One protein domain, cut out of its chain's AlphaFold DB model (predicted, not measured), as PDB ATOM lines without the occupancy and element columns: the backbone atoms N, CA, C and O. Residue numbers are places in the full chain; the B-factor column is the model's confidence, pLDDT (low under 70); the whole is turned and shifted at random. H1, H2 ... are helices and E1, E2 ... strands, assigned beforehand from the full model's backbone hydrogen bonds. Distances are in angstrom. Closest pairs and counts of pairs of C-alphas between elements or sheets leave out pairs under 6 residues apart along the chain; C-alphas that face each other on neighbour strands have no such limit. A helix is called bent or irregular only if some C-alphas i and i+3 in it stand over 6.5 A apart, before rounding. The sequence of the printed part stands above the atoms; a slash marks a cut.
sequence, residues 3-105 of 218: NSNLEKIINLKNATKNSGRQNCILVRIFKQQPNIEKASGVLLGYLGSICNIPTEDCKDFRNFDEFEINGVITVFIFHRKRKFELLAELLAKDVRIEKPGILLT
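Overview. This is residues 3 to 105 of the 218 residues of an uncharacterized protein of Brachionus plicatilis (UniProt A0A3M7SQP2). Picture one strongly twisted, bent sheet of six strands, with E1 and E2 at its middle and the long hairpin of E3 and E4 joined to it through E4. Three short helices sit at its rim, and H1 and the loop at Glu 37 lie toward opposite ends of the longest axis. The printed part has 103 residues, in the order H1 E1 H2 E2 H3 E3 E4 E5 E6, three named helices and six named strands, of mixed class. The sheet is branched and its neighbour pairs are antiparallel; the whole is compact, with a radius of gyration of the C-alphas of 13.7 A and spans of 42 by 32 by 23 A.

Arrangement. Begin at E1, residues 22 to 29, which bends by 58 degrees at residue 26 and has three neighbours. On one side lies E2, residues 50 to 54, at 143 degrees, with N 25 and O 53 2.9 A apart. On the other side lie E5, residues 96 to 98, with N 24 and O 96 2.8 A apart, and E4, residues 82 to 90, with N 28 and O 89 2.9 A apart. E4 bends by 55 degrees at residue 87 and forms a hairpin with E3, residues 72 to 79; N 75 and O 86 are 2.9 A apart. E5 runs on into E6, residues 101 to 104, at 95 degrees; E6 pairs with E2, with N 52 and O 101 2.9 A apart. H1, residues 3 to 13, is only just on the sheet, with 5 pairs of C-alphas within 10 A, and only grazes it with residues 12 to 13; its closest C-alpha pair with E1 is Leu 12 and Asn 23, 6.7 A. H2, residues 41 to 44, only grazes it with residues 42 to 43, and H3, residues 61 to 66, with residues 61 to 64. Every O i to N i+4 pair of H1 is within hydrogen-bond range, H2 is too short for one, and H3 has 0 of 2, beside 2 of 3 O i to N i+3 pairs. H3 is irregular: C-alphas 62 and 65 are 8.1 A apart.

Along the chain. Find C-alpha 22 at (117.433, 121.458, 163.638), where E1 begins its 18.7 A. E3 measures 22.1 A, E4 23.3 A, H1 15.6 A and E2 13.2 A. Find C-alpha 3, where H1 begins, at (112.398, 116.775, 184.792), and C-alpha 104, where E6 ends, at (108.263, 133.133, 153.152).

Size, cuts and confidence. The C-alphas of Asn 3 and Glu 37 are the two farthest apart, 42.3 A. The printed part has no cut, and the link from E1 to H2, 11 residues, is long. Mean pLDDT of the printed part is 83.5; look for values under 70 at residues 3 to 19, 35 and 37 to 40.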
ATOM      1  N   ASN A   3     111.737 117.607 185.809       50.00
ATOM      2  CA  ASN A   3     112.398 116.775 184.792       50.00
ATOM      3  C   ASN A   3     111.916 116.961 183.341       50.00
ATOM      4  O   ASN A   3     112.726 116.777 182.438       50.00
ATOM      5  N   SER A   4     110.662 117.356 183.078       57.72
ATOM      6  CA  SER A   4     110.115 117.328 181.706       57.72
ATOM      7  C   SER A   4     110.851 118.258 180.730       57.72
ATOM      8  O   SER A   4     111.108 117.876 179.589       57.72
ATOM      9  N   ASN A   5     111.256 119.452 181.174       52.47
ATOM     10  CA  ASN A   5     112.013 120.384 180.332       52.47
ATOM     11  C   ASN A   5     113.459 119.924 180.098       52.47
ATOM     12  O   ASN A   5     113.988 120.119 179.005       52.47
ATOM     13  N   LEU A   6     114.089 119.261 181.072       51.97
ATOM     14  CA  LEU A   6     115.427 118.691 180.894       51.97
ATOM     15  C   LEU A   6     115.406 117.488 179.941       51.97
ATOM     16  O   LEU A   6     116.266 117.400 179.069       51.97
ATOM     17  N   GLU A   7     114.402 116.617 180.036       51.69
ATOM     18  CA  GLU A   7     114.226 115.479 179.123       51.69
ATOM     19  C   GLU A   7     113.926 115.931 177.685       51.69
ATOM     20  O   GLU A   7     114.545 115.410 176.753       51.69
ATOM     21  N   LYS A   8     113.082 116.963 177.489       58.09
ATOM     22  CA  LYS A   8     112.937 117.645 176.187       58.09
ATOM     23  C   LYS A   8     114.320 118.090 175.670       58.09
ATOM     24  O   LYS A   8     114.732 117.667 174.594       58.09
ATOM     25  N   ILE A   9     115.074 118.880 176.443       56.56
ATOM     26  CA  ILE A   9     116.384 119.433 176.032       56.56
ATOM     27  C   ILE A   9     117.419 118.341 175.701       56.56
ATOM     28  O   ILE A   9     118.195 118.498 174.755       56.56
ATOM     29  N   ILE A  10     117.450 117.238 176.453       56.03
ATOM     30  CA  ILE A  10     118.381 116.121 176.219       56.03
ATOM     31  C   ILE A  10     118.018 115.373 174.930       56.03
ATOM     32  O   ILE A  10     118.899 115.119 174.108       56.03
ATOM     33  N   ASN A  11     116.732 115.098 174.698       52.84
ATOM     34  CA  ASN A  11     116.275 114.457 173.465       52.84
ATOM     35  C   ASN A  11     116.475 115.359 172.232       52.84
ATOM     36  O   ASN A  11     116.879 114.868 171.178       52.84
ATOM     37  N   LEU A  12     116.308 116.683 172.372       54.06
ATOM     38  CA  LEU A  12     116.616 117.654 171.313       54.06
ATOM     39  C   LEU A  12     118.100 117.627 170.884       54.06
ATOM     40  O   LEU A  12     118.391 117.824 169.703       54.06
ATOM     41  N   LYS A  13     119.044 117.380 171.805       51.38
ATOM     42  CA  LYS A  13     120.494 117.421 171.521       51.38
ATOM     43  C   LYS A  13     121.032 116.237 170.712       51.38
ATOM     44  O   LYS A  13     122.108 116.354 170.130       51.38
ATOM     45  N   ASN A  14     120.317 115.114 170.662       47.16
ATOM     46  CA  ASN A  14     120.817 113.879 170.044       47.16
ATOM     47  C   ASN A  14     120.433 113.711 168.560       47.16
ATOM     48  O   ASN A  14     120.888 112.767 167.919       47.16
ATOM     49  N   ALA A  15     119.620 114.609 167.996       48.06
ATOM     50  CA  ALA A  15     119.000 114.413 166.680       48.06
ATOM     51  C   ALA A  15     119.849 114.851 165.464       48.06
ATOM     52  O   ALA A  15     119.485 114.551 164.326       48.06
ATOM     53  N   THR A  16     120.948 115.591 165.654       49.19
ATOM     54  CA  THR A  16     121.512 116.430 164.578       49.19
ATOM     55  C   THR A  16     123.037 116.389 164.469       49.19
ATOM     56  O   THR A  16     123.754 117.164 165.094       49.19
ATOM     57  N   LYS A  17     123.551 115.530 163.573       49.81
ATOM     58  CA  LYS A  17     124.937 115.650 163.068       49.81
ATOM     59  C   LYS A  17     125.114 115.734 161.547       49.81
ATOM     60  O   LYS A  17     126.128 116.278 161.140       49.81
ATOM     61  N   ASN A  18     124.162 115.280 160.716       51.06
ATOM     62  CA  ASN A  18     124.409 115.108 159.265       51.06
ATOM     63  C   ASN A  18     123.341 115.656 158.285       51.06
ATOM     64  O   ASN A  18     123.492 115.451 157.086       51.06
ATOM     65  N   SER A  19     122.269 116.333 158.723       62.62
ATOM     66  CA  SER A  19     121.155 116.726 157.821       62.62
ATOM     67  C   SER A  19     120.935 118.233 157.627       62.62
ATOM     68  O   SER A  19     120.102 118.619 156.809       62.62
ATOM     69  N   GLY A  20     121.609 119.094 158.397       81.69
ATOM     70  CA  GLY A  20     121.362 120.547 158.399       81.69
ATOM     71  C   GLY A  20     119.968 120.971 158.892       81.69
ATOM     72  O   GLY A  20     119.667 122.162 158.908       81.69
ATOM     73  N   ARG A  21     119.120 120.016 159.296       88.06
ATOM     74  CA  ARG A  21     117.878 120.272 160.028       88.06
ATOM     75  C   ARG A  21     118.193 120.453 161.509       88.06
ATOM     76  O   ARG A  21     119.167 119.889 162.003       88.06
ATOM     77  N   GLN A  22     117.364 121.214 162.203       92.06
ATOM     78  CA  GLN A  22     117.433 121.458 163.638       92.06
ATOM     79  C   GLN A  22     116.024 121.438 164.230       92.06
ATOM     80  O   GLN A  22     115.030 121.475 163.509       92.06
ATOM     81  N   ASN A  23     115.942 121.370 165.556       94.00
ATOM     82  CA  ASN A  23     114.688 121.597 166.257       94.00
ATOM     83  C   ASN A  23     114.362 123.090 166.166       94.00
ATOM     84  O   ASN A  23     115.085 123.919 166.723       94.00
ATOM     85  N   CYS A  24     113.309 123.421 165.429       95.44
ATOM     86  CA  CYS A  24     112.898 124.784 165.134       95.44
ATOM     87  C   CYS A  24     111.471 125.057 165.617       95.44
ATOM     88  O   CYS A  24     110.629 124.158 165.670       95.44
ATOM     89  N   ILE A  25     111.209 126.328 165.906       96.12
ATOM     90  CA  ILE A  25     109.872 126.901 166.077       96.12
ATOM     91  C   ILE A  25     109.518 127.748 164.849       96.12
ATOM     92  O   ILE A  25     110.401 128.336 164.216       96.12
ATOM     93  N   LEU A  26     108.229 127.806 164.518       96.44
ATOM     94  CA  LEU A  26     107.714 128.596 163.400       96.44
ATOM     95  C   LEU A  26     107.278 129.980 163.891       96.44
ATOM     96  O   LEU A  26     106.391 130.091 164.741       96.44
ATOM     97  N   VAL A  27     107.880 131.034 163.342       96.50
ATOM     98  CA  VAL A  27     107.654 132.417 163.788       96.50
ATOM     99  C   VAL A  27     107.486 133.373 162.610       96.50
ATOM    100  O   VAL A  27     108.014 133.121 161.526       96.50
ATOM    101  N   ARG A  28     106.818 134.508 162.828       96.38
ATOM    102  CA  ARG A  28     106.858 135.676 161.936       96.38
ATOM    103  C   ARG A  28     107.654 136.786 162.611       96.38
ATOM    104  O   ARG A  28     107.267 137.267 163.667       96.38
ATOM    105  N   ILE A  29     108.744 137.234 162.001       95.31
ATOM    106  CA  ILE A  29     109.504 138.387 162.504       95.31
ATOM    107  C   ILE A  29     108.690 139.664 162.252       95.31
ATOM    108  O   ILE A  29     108.198 139.860 161.140       95.31
ATOM    109  N   PHE A  30     108.553 140.569 163.224       93.75
ATOM    110  CA  PHE A  30     107.808 141.814 162.982       93.75
ATOM    111  C   PHE A  30     108.512 142.734 161.971       93.75
ATOM    112  O   PHE A  30     109.742 142.836 161.967       93.75
ATOM    113  N   LYS A  31     107.725 143.426 161.127       91.00
ATOM    114  CA  LYS A  31     108.226 144.448 160.183       91.00
ATOM    115  C   LYS A  31     108.892 145.619 160.922       91.00
ATOM    116  O   LYS A  31     109.926 146.111 160.487       91.00
ATOM    117  N   GLN A  32     108.301 146.048 162.037       88.06
ATOM    118  CA  GLN A  32     108.822 147.114 162.891       88.06
ATOM    119  C   GLN A  32     109.619 146.506 164.047       88.06
ATOM    120  O   GLN A  32     109.167 145.557 164.684       88.06
ATOM    121  N   GLN A  33     110.811 147.042 164.303       90.00
ATOM    122  CA  GLN A  33     111.743 146.534 165.308       90.00
ATOM    123  C   GLN A  33     112.434 147.710 166.009       90.00
ATOM    124  O   GLN A  33     112.887 148.636 165.326       90.00
ATOM    125  N   PRO A  34     112.562 147.700 167.346       77.19
ATOM    126  CA  PRO A  34     113.259 148.763 168.058       77.19
ATOM    127  C   PRO A  34     114.751 148.783 167.682       77.19
ATOM    128  O   PRO A  34     115.418 147.751 167.681       77.19
ATOM    129  N   ASN A  35     115.292 149.976 167.416       67.94
ATOM    130  CA  ASN A  35     116.718 150.235 167.146       67.94
ATOM    131  C   ASN A  35     117.303 149.604 165.860       67.94
ATOM    132  O   ASN A  35     118.521 149.434 165.759       67.94
ATOM    133  N   ILE A  36     116.477 149.276 164.859       71.38
ATOM    134  CA  ILE A  36     116.939 148.586 163.639       71.38
ATOM    135  C   ILE A  36     117.485 149.502 162.524       71.38
ATOM    136  O   ILE A  36     117.916 149.015 161.485       71.38
ATOM    137  N   GLU A  37     117.591 150.811 162.759       61.75
ATOM    138  CA  GLU A  37     118.077 151.836 161.805       61.75
ATOM    139  C   GLU A  37     119.470 151.566 161.191       61.75
ATOM    140  O   GLU A  37     119.854 152.190 160.205       61.75
ATOM    141  N   LYS A  38     120.249 150.637 161.764       65.75
ATOM    142  CA  LYS A  38     121.574 150.209 161.271       65.75
ATOM    143  C   LYS A  38     121.595 148.745 160.802       65.75
ATOM    144  O   LYS A  38     122.652 148.105 160.797       65.75
ATOM    145  N   ALA A  39     120.434 148.195 160.446       64.62
ATOM    146  CA  ALA A  39     120.275 146.859 159.885       64.62
ATOM    147  C   ALA A  39     121.081 146.688 158.590       64.62
ATOM    148  O   ALA A  39     120.993 147.488 157.664       64.62
ATOM    149  N   SER A  40     121.830 145.590 158.480       68.94
ATOM    150  CA  SER A  40     122.356 145.151 157.182       68.94
ATOM    151  C   SER A  40     121.212 144.696 156.269       68.94
ATOM    152  O   SER A  40     120.272 144.088 156.773       68.94
ATOM    153  N   GLY A  41     121.344 144.842 154.945       73.56
ATOM    154  CA  GLY A  41     120.343 144.385 153.959       73.56
ATOM    155  C   GLY A  41     119.852 142.937 154.133       73.56
ATOM    156  O   GLY A  41     118.689 142.642 153.897       73.56
ATOM    157  N   VAL A  42     120.693 142.034 154.650       76.00
ATOM    158  CA  VAL A  42     120.280 140.650 154.957       76.00
ATOM    159  C   VAL A  42     119.286 140.571 156.123       76.00
ATOM    160  O   VAL A  42     118.428 139.699 156.128       76.00
ATOM    161  N   LEU A  43     119.368 141.485 157.093       84.44
ATOM    162  CA  LEU A  43     118.448 141.563 158.231       84.44
ATOM    163  C   LEU A  43     117.090 142.146 157.809       84.44
ATOM    164  O   LEU A  43     116.066 141.683 158.295       84.44
ATOM    165  N   LEU A  44     117.080 143.088 156.854       83.94
ATOM    166  CA  LEU A  44     115.858 143.563 156.187       83.94
ATOM    167  C   LEU A  44     115.099 142.402 155.526       83.94
ATOM    168  O   LEU A  44     113.885 142.321 155.675       83.94
ATOM    169  N   GLY A  45     115.818 141.442 154.926       87.06
ATOM    170  CA  GLY A  45     115.274 140.174 154.415       87.06
ATOM    171  C   GLY A  45     114.435 139.367 155.415       87.06
ATOM    172  O   GLY A  45     113.535 138.640 155.004       87.06
ATOM    173  N   TYR A  46     114.694 139.510 156.717       90.00
ATOM    174  CA  TYR A  46     113.924 138.830 157.755       90.00
ATOM    175  C   TYR A  46     112.663 139.592 158.180       90.00
ATOM    176  O   TYR A  46     111.752 138.967 158.716       90.00
ATOM    177  N   LEU A  47     112.557 140.904 157.956       91.06
ATOM    178  CA  LEU A  47     111.469 141.716 158.511       91.06
ATOM    179  C   LEU A  47     110.120 141.396 157.849       91.06
ATOM    180  O   LEU A  47     109.972 141.428 156.631       91.06
ATOM    181  N   GLY A  48     109.120 141.053 158.664       91.25
ATOM    182  CA  GLY A  48     107.816 140.562 158.206       91.25
ATOM    183  C   GLY A  48     107.802 139.096 157.751       91.25
ATOM    184  O   GLY A  48     106.716 138.544 157.549       91.25
ATOM    185  N   SER A  49     108.969 138.467 157.576       94.06
ATOM    186  CA  SER A  49     109.089 137.121 157.013       94.06
ATOM    187  C   SER A  49     108.704 136.022 158.009       94.06
ATOM    188  O   SER A  49     108.844 136.174 159.227       94.06
ATOM    189  N   ILE A  50     108.237 134.895 157.473       95.25
ATOM    190  CA  ILE A  50     107.964 133.669 158.225       95.25
ATOM    191  C   ILE A  50     109.216 132.795 158.185       95.25
ATOM    192  O   ILE A  50     109.735 132.505 157.104       95.25
ATOM    193  N   CYS A  51     109.693 132.376 159.356       95.00
ATOM    194  CA  CYS A  51     110.968 131.693 159.545       95.00
ATOM    195  C   CYS A  51     110.844 130.452 160.431       95.00
ATOM    196  O   CYS A  51     110.113 130.451 161.423       95.00
ATOM    197  N   ASN A  52     111.671 129.452 160.131       96.12
ATOM    198  CA  ASN A  52     112.068 128.425 161.086       96.12
ATOM    199  C   ASN A  52     113.255 128.954 161.897       96.12
ATOM    200  O   ASN A  52     114.353 129.112 161.353       96.12
ATOM    201  N   ILE A  53     113.046 129.217 163.185       95.25
ATOM    202  CA  ILE A  53     114.103 129.652 164.105       95.25
ATOM    203  C   ILE A  53     114.508 128.473 164.998       95.25
ATOM    204  O   ILE A  53     113.624 127.845 165.584       95.25
ATOM    205  N   PRO A  54     115.808 128.144 165.126       95.62
ATOM    206  CA  PRO A  54     116.278 127.112 166.048       95.62
ATOM    207  C   PRO A  54     115.837 127.393 167.488       95.62
ATOM    208  O   PRO A  54     115.879 128.532 167.951       95.62
ATOM    209  N   THR A  55     115.473 126.357 168.243       94.62
ATOM    210  CA  THR A  55     115.086 126.507 169.661       94.62
ATOM    211  C   THR A  55     116.207 127.093 170.529       94.62
ATOM    212  O   THR A  55     115.935 127.713 171.551       94.62
ATOM    213  N   GLU A  56     117.465 126.922 170.115       93.88
ATOM    214  CA  GLU A  56     118.656 127.526 170.736       93.88
ATOM    215  C   GLU A  56     118.800 129.040 170.477       93.88
ATOM    216  O   GLU A  56     119.407 129.748 171.285       93.88
ATOM    217  N   ASP A  57     118.176 129.544 169.410       94.75
ATOM    218  CA  ASP A  57     118.164 130.956 169.019       94.75
ATOM    219  C   ASP A  57     116.918 131.706 169.519       94.75
ATOM    220  O   ASP A  57     116.820 132.923 169.371       94.75
ATOM    221  N   CYS A  58     115.972 131.025 170.168       95.06
ATOM    222  CA  CYS A  58     114.852 131.666 170.852       95.06
ATOM    223  C   CYS A  58     115.229 131.984 172.311       95.06
ATOM    224  O   CYS A  58     115.483 131.092 173.121       95.06
ATOM    225  N   LYS A  59     115.259 133.278 172.658       94.44
ATOM    226  CA  LYS A  59     115.623 133.778 173.997       94.44
ATOM    227  C   LYS A  59     114.646 133.290 175.066       94.44
ATOM    228  O   LYS A  59     115.062 132.877 176.147       94.44
ATOM    229  N   ASP A  60     113.364 133.289 174.715       91.50
ATOM    230  CA  ASP A  60     112.254 133.022 175.631       91.50
ATOM    231  C   ASP A  60     111.864 131.531 175.676       91.50
ATOM    232  O   ASP A  60     110.930 131.143 176.374       91.50
ATOM    233  N   PHE A  61     112.620 130.657 174.994       92.00
ATOM    234  CA  PHE A  61     112.302 129.229 174.854       92.00
ATOM    235  C   PHE A  61     112.222 128.463 176.186       92.00
ATOM    236  O   PHE A  61     111.558 127.433 176.279       92.00
ATOM    237  N   ARG A  62     112.854 128.967 177.254       90.88
ATOM    238  CA  ARG A  62     112.731 128.382 178.603       90.88
ATOM    239  C   ARG A  62     111.296 128.404 179.133       90.88
ATOM    240  O   ARG A  62     110.921 127.500 179.873       90.88
ATOM    241  N   ASN A  63     110.523 129.399 178.710       90.31
ATOM    242  CA  ASN A  63     109.137 129.629 179.093       90.31
ATOM    243  C   ASN A  63     108.186 129.315 177.921       90.31
ATOM    244  O   ASN A  63     107.041 129.744 177.928       90.31
ATOM    245  N   PHE A  64     108.629 128.565 176.902       89.12
ATOM    246  CA  PHE A  64     107.864 128.328 175.669       89.12
ATOM    247  C   PHE A  64     106.453 127.764 175.908       89.12
ATOM    248  O   PHE A  64     105.504 128.143 175.225       89.12
ATOM    249  N   ASP A  65     106.299 126.904 176.918       89.12
ATOM    250  CA  ASP A  65     105.006 126.324 177.290       89.12
ATOM    251  C   ASP A  65     104.014 127.381 177.853       89.12
ATOM    252  O   ASP A  65     102.805 127.149 177.802       89.12
ATOM    253  N   GLU A  66     104.481 128.553 178.311       91.38
ATOM    254  CA  GLU A  66     103.663 129.683 178.800       91.38
ATOM    255  C   GLU A  66     103.108 130.562 177.664       91.38
ATOM    256  O   GLU A  66     102.082 131.212 177.844       91.38
ATOM    257  N   PHE A  67     103.743 130.578 176.485       91.12
ATOM    258  CA  PHE A  67     103.309 131.423 175.369       91.12
ATOM    259  C   PHE A  67     102.096 130.843 174.635       91.12
ATOM    260  O   PHE A  67     101.972 129.633 174.430       91.12
ATOM    261  N   GLU A  68     101.205 131.724 174.194       92.94
ATOM    262  CA  GLU A  68     100.095 131.394 173.300       92.94
ATOM    263  C   GLU A  68     100.506 131.537 171.827       92.94
ATOM    264  O   GLU A  68     101.518 132.160 171.495       92.94
ATOM    265  N   ILE A  69      99.713 130.953 170.924       93.31
ATOM    266  CA  ILE A  69      99.854 131.203 169.485       93.31
ATOM    267  C   ILE A  69      99.526 132.681 169.222       93.31
ATOM    268  O   ILE A  69      98.626 133.245 169.839       93.31
ATOM    269  N   ASN A  70     100.285 133.301 168.324       93.88
ATOM    270  CA  ASN A  70     100.379 134.741 168.076       93.88
ATOM    271  C   ASN A  70     100.962 135.557 169.252       93.88
ATOM    272  O   ASN A  70     100.981 136.787 169.212       93.88
ATOM    273  N   GLY A  71     101.490 134.892 170.286       93.44
ATOM    274  CA  GLY A  71     102.246 135.536 171.357       93.44
ATOM    275  C   GLY A  71     103.553 136.156 170.854       93.44
ATOM    276  O   GLY A  71     104.186 135.649 169.924       93.44
ATOM    277  N   VAL A  72     103.971 137.254 171.490       95.19
ATOM    278  CA  VAL A  72     105.248 137.922 171.198       95.19
ATOM    279  C   VAL A  72     106.382 137.202 171.915       95.19
ATOM    280  O   VAL A  72     106.374 137.103 173.140       95.19
ATOM    281  N   ILE A  73     107.377 136.764 171.151       95.44
ATOM    282  CA  ILE A  73     108.618 136.158 171.634       95.44
ATOM    283  C   ILE A  73     109.839 136.876 171.060       95.44
ATOM    284  O   ILE A  73     109.786 137.550 170.029       95.44
ATOM    285  N   THR A  74     110.969 136.683 171.720       95.44
ATOM    286  CA  THR A  74     112.257 137.263 171.363       95.44
ATOM    287  C   THR A  74     113.157 136.193 170.760       95.44
ATOM    288  O   THR A  74     113.450 135.161 171.377       95.44
ATOM    289  N   VAL A  75     113.624 136.437 169.539       95.06
ATOM    290  CA  VAL A  75     114.490 135.531 168.782       95.06
ATOM    291  C   VAL A  75     115.797 136.212 168.406       95.06
ATOM    292  O   VAL A  75     115.912 137.438 168.375       95.06
ATOM    293  N   PHE A  76     116.800 135.398 168.112       93.62
ATOM    294  CA  PHE A  76     118.111 135.848 167.704       93.62
ATOM    295  C   PHE A  76     118.398 135.470 166.261       93.62
ATOM    296  O   PHE A  76     118.199 134.332 165.853       93.62
ATOM    297  N   ILE A  77     118.926 136.425 165.499       91.12
ATOM    298  CA  ILE A  77     119.409 136.181 164.141       91.12
ATOM    299  C   ILE A  77     120.887 136.530 164.077       91.12
ATOM    300  O   ILE A  77     121.316 137.620 164.468       91.12
ATOM    301  N   PHE A  78     121.685 135.594 163.579       87.50
ATOM    302  CA  PHE A  78     123.115 135.777 163.388       87.50
ATOM    303  C   PHE A  78     123.402 136.215 161.955       87.50
ATOM    304  O   PHE A  78     123.110 135.497 160.999       87.50
ATOM    305  N   HIS A  79     124.028 137.381 161.791       84.00
ATOM    306  CA  HIS A  79     124.562 137.810 160.501       84.00
ATOM    307  C   HIS A  79     126.040 138.200 160.622       84.00
ATOM    308  O   HIS A  79     126.429 139.046 161.434       84.00
ATOM    309  N   ARG A  80     126.880 137.570 159.790       81.94
ATOM    310  CA  ARG A  80     128.354 137.643 159.815       81.94
ATOM    311  C   ARG A  80     128.939 137.219 161.169       81.94
ATOM    312  O   ARG A  80     129.227 136.049 161.368       81.94
ATOM    313  N   LYS A  81     129.132 138.176 162.080       82.94
ATOM    314  CA  LYS A  81     129.657 137.987 163.448       82.94
ATOM    315  C   LYS A  81     128.862 138.792 164.485       82.94
ATOM    316  O   LYS A  81     129.362 139.067 165.571       82.94
ATOM    317  N   ARG A  82     127.652 139.239 164.134       84.12
ATOM    318  CA  ARG A  82     126.759 140.002 165.012       84.12
ATOM    319  C   ARG A  82     125.480 139.211 165.254       84.12
ATOM    320  O   ARG A  82     124.924 138.629 164.323       84.12
ATOM    321  N   LYS A  83     125.051 139.213 166.512       88.12
ATOM    322  CA  LYS A  83     123.792 138.652 166.991       88.12
ATOM    323  C   LYS A  83     122.790 139.799 167.094       88.12
ATOM    324  O   LYS A  83     123.081 140.788 167.762       88.12
ATOM    325  N   PHE A  84     121.664 139.681 166.410       89.25
ATOM    326  CA  PHE A  84     120.579 140.658 166.426       89.25
ATOM    327  C   PHE A  84     119.423 140.074 167.230       89.25
ATOM    328  O   PHE A  84     119.026 138.940 166.983       89.25
ATOM    329  N   GLU A  85     118.925 140.826 168.207       92.44
ATOM    330  CA  GLU A  85     117.731 140.482 168.977       92.44
ATOM    331  C   GLU A  85     116.515 141.088 168.271       92.44
ATOM    332  O   GLU A  85     116.500 142.294 168.023       92.44
ATOM    333  N   LEU A  86     115.545 140.252 167.899       92.69
ATOM    334  CA  LEU A  86     114.350 140.637 167.150       92.69
ATOM    335  C   LEU A  86     113.095 140.131 167.858       92.69
ATOM    336  O   LEU A  86     113.079 139.032 168.416       92.69
ATOM    337  N   LEU A  87     112.027 140.914 167.772       95.00
ATOM    338  CA  LEU A  87     110.696 140.520 168.215       95.00
ATOM    339  C   LEU A  87     109.975 139.755 167.099       95.00
ATOM    340  O   LEU A  87     110.018 140.147 165.927       95.00
ATOM    341  N   ALA A  88     109.300 138.672 167.468       96.12
ATOM    342  CA  ALA A  88     108.578 137.803 166.555       96.12
ATOM    343  C   ALA A  88     107.249 137.326 167.154       96.12
ATOM    344  O   ALA A  88     107.098 137.202 168.365       96.12
ATOM    345  N   GLU A  89     106.296 137.035 166.281       96.44
ATOM    346  CA  GLU A  89     105.016 136.396 166.567       96.44
ATOM    347  C   GLU A  89     105.179 134.870 166.470       96.44
ATOM    348  O   GLU A  89     105.679 134.358 165.460       96.44
ATOM    349  N   LEU A  90     104.769 134.132 167.502       96.44
ATOM    350  CA  LEU A  90     104.803 132.668 167.515       96.44
ATOM    351  C   LEU A  90     103.637 132.087 166.701       96.44
ATOM    352  O   LEU A  90     102.494 132.148 167.139       96.44
ATOM    353  N   LEU A  91     103.903 131.468 165.549       95.62
ATOM    354  CA  LEU A  91     102.834 130.970 164.666       95.62
ATOM    355  C   LEU A  91     102.349 129.558 165.015       95.62
ATOM    356  O   LEU A  91     101.258 129.166 164.605       95.62
ATOM    357  N   ALA A  92     103.153 128.773 165.733       93.50
ATOM    358  CA  ALA A  92     102.798 127.415 166.129       93.50
ATOM    359  C   ALA A  92     103.480 127.020 167.448       93.50
ATOM    360  O   ALA A  92     104.633 127.374 167.686       93.50
ATOM    361  N   LYS A  93     102.770 126.271 168.302       90.94
ATOM    362  CA  LYS A  93     103.246 125.846 169.635       90.94
ATOM    363  C   LYS A  93     103.996 124.502 169.618       90.94
ATOM    364  O   LYS A  93     104.296 123.942 170.668       90.94
ATOM    365  N   ASP A  94     104.305 123.964 168.441       91.38
ATOM    366  CA  ASP A  94     105.060 122.726 168.273       91.38
ATOM    367  C   ASP A  94     106.494 122.966 167.774       91.38
ATOM    368  O   ASP A  94     106.779 123.886 167.010       91.38
ATOM    369  N   VAL A  95     107.412 122.108 168.224       93.44
ATOM    370  CA  VAL A  95     108.818 122.104 167.806       93.44
ATOM    371  C   VAL A  95     108.994 121.048 166.721       93.44
ATOM    372  O   VAL A  95     108.689 119.875 166.947       93.44
ATOM    373  N   ARG A  96     109.497 121.447 165.550       92.12
ATOM    374  CA  ARG A  96     109.647 120.573 164.372       92.12
ATOM    375  C   ARG A  96     111.111 120.408 163.981       92.12
ATOM    376  O   ARG A  96     111.906 121.326 164.151       92.12
ATOM    377  N   ILE A  97     111.464 119.248 163.424       92.25
ATOM    378  CA  ILE A  97     112.811 118.982 162.894       92.25
ATOM    379  C   ILE A  97     112.878 119.483 161.449       92.25
ATOM    380  O   ILE A  97     112.658 118.731 160.496       92.25
ATOM    381  N   GLU A  98     113.186 120.766 161.300       92.81
ATOM    382  CA  GLU A  98     113.131 121.493 160.033       92.81
ATOM    383  C   GLU A  98     114.463 122.152 159.678       92.81
ATOM    384  O   GLU A  98     115.381 122.233 160.494       92.81
ATOM    385  N   LYS A  99     114.602 122.623 158.437       92.88
ATOM    386  CA  LYS A  99     115.756 123.450 158.057       92.88
ATOM    387  C   LYS A  99     115.562 124.883 158.595       92.88
ATOM    388  O   LYS A  99     114.523 125.475 158.290       92.88
ATOM    389  N   PRO A 100     116.532 125.459 159.332       92.94
ATOM    390  CA  PRO A 100     116.481 126.856 159.767       92.94
ATOM    391  C   PRO A 100     116.472 127.849 158.598       92.94
ATOM    392  O   PRO A 100     117.082 127.595 157.553       92.94
ATOM    393  N   GLY A 101     115.855 129.012 158.813       91.44
ATOM    394  CA  GLY A 101     115.871 130.147 157.885       91.44
ATOM    395  C   GLY A 101     114.485 130.622 157.445       91.44
ATOM    396  O   GLY A 101     113.459 130.192 157.972       91.44
ATOM    397  N   ILE A 102     114.477 131.538 156.474       92.00
ATOM    398  CA  ILE A 102     113.263 132.134 155.902       92.00
ATOM    399  C   ILE A 102     112.525 131.094 155.049       92.00
ATOM    400  O   ILE A 102     113.123 130.473 154.170       92.00
ATOM    401  N   LEU A 103     111.223 130.945 155.290       89.88
ATOM    402  CA  LEU A 103     110.299 130.155 154.472       89.88
ATOM    403  C   LEU A 103     109.533 131.033 153.479       89.88
ATOM    404  O   LEU A 103     109.397 130.675 152.314       89.88
ATOM    405  N   LEU A 104     109.032 132.178 153.950       87.06
ATOM    406  CA  LEU A 104     108.263 133.133 153.152       87.06
ATOM    407  C   LEU A 104     108.701 134.551 153.509       87.06
ATOM    408  O   LEU A 104     108.463 135.015 154.626       87.06
ATOM    409  N   THR A 105     109.317 135.252 152.562       81.12
ATOM    410  CA  THR A 105     109.602 136.685 152.685       81.12
ATOM    411  C   THR A 105     108.290 137.464 152.592       81.12
ATOM    412  O   THR A 105     107.458 137.169 151.733       81.12
TER     413      THR A 105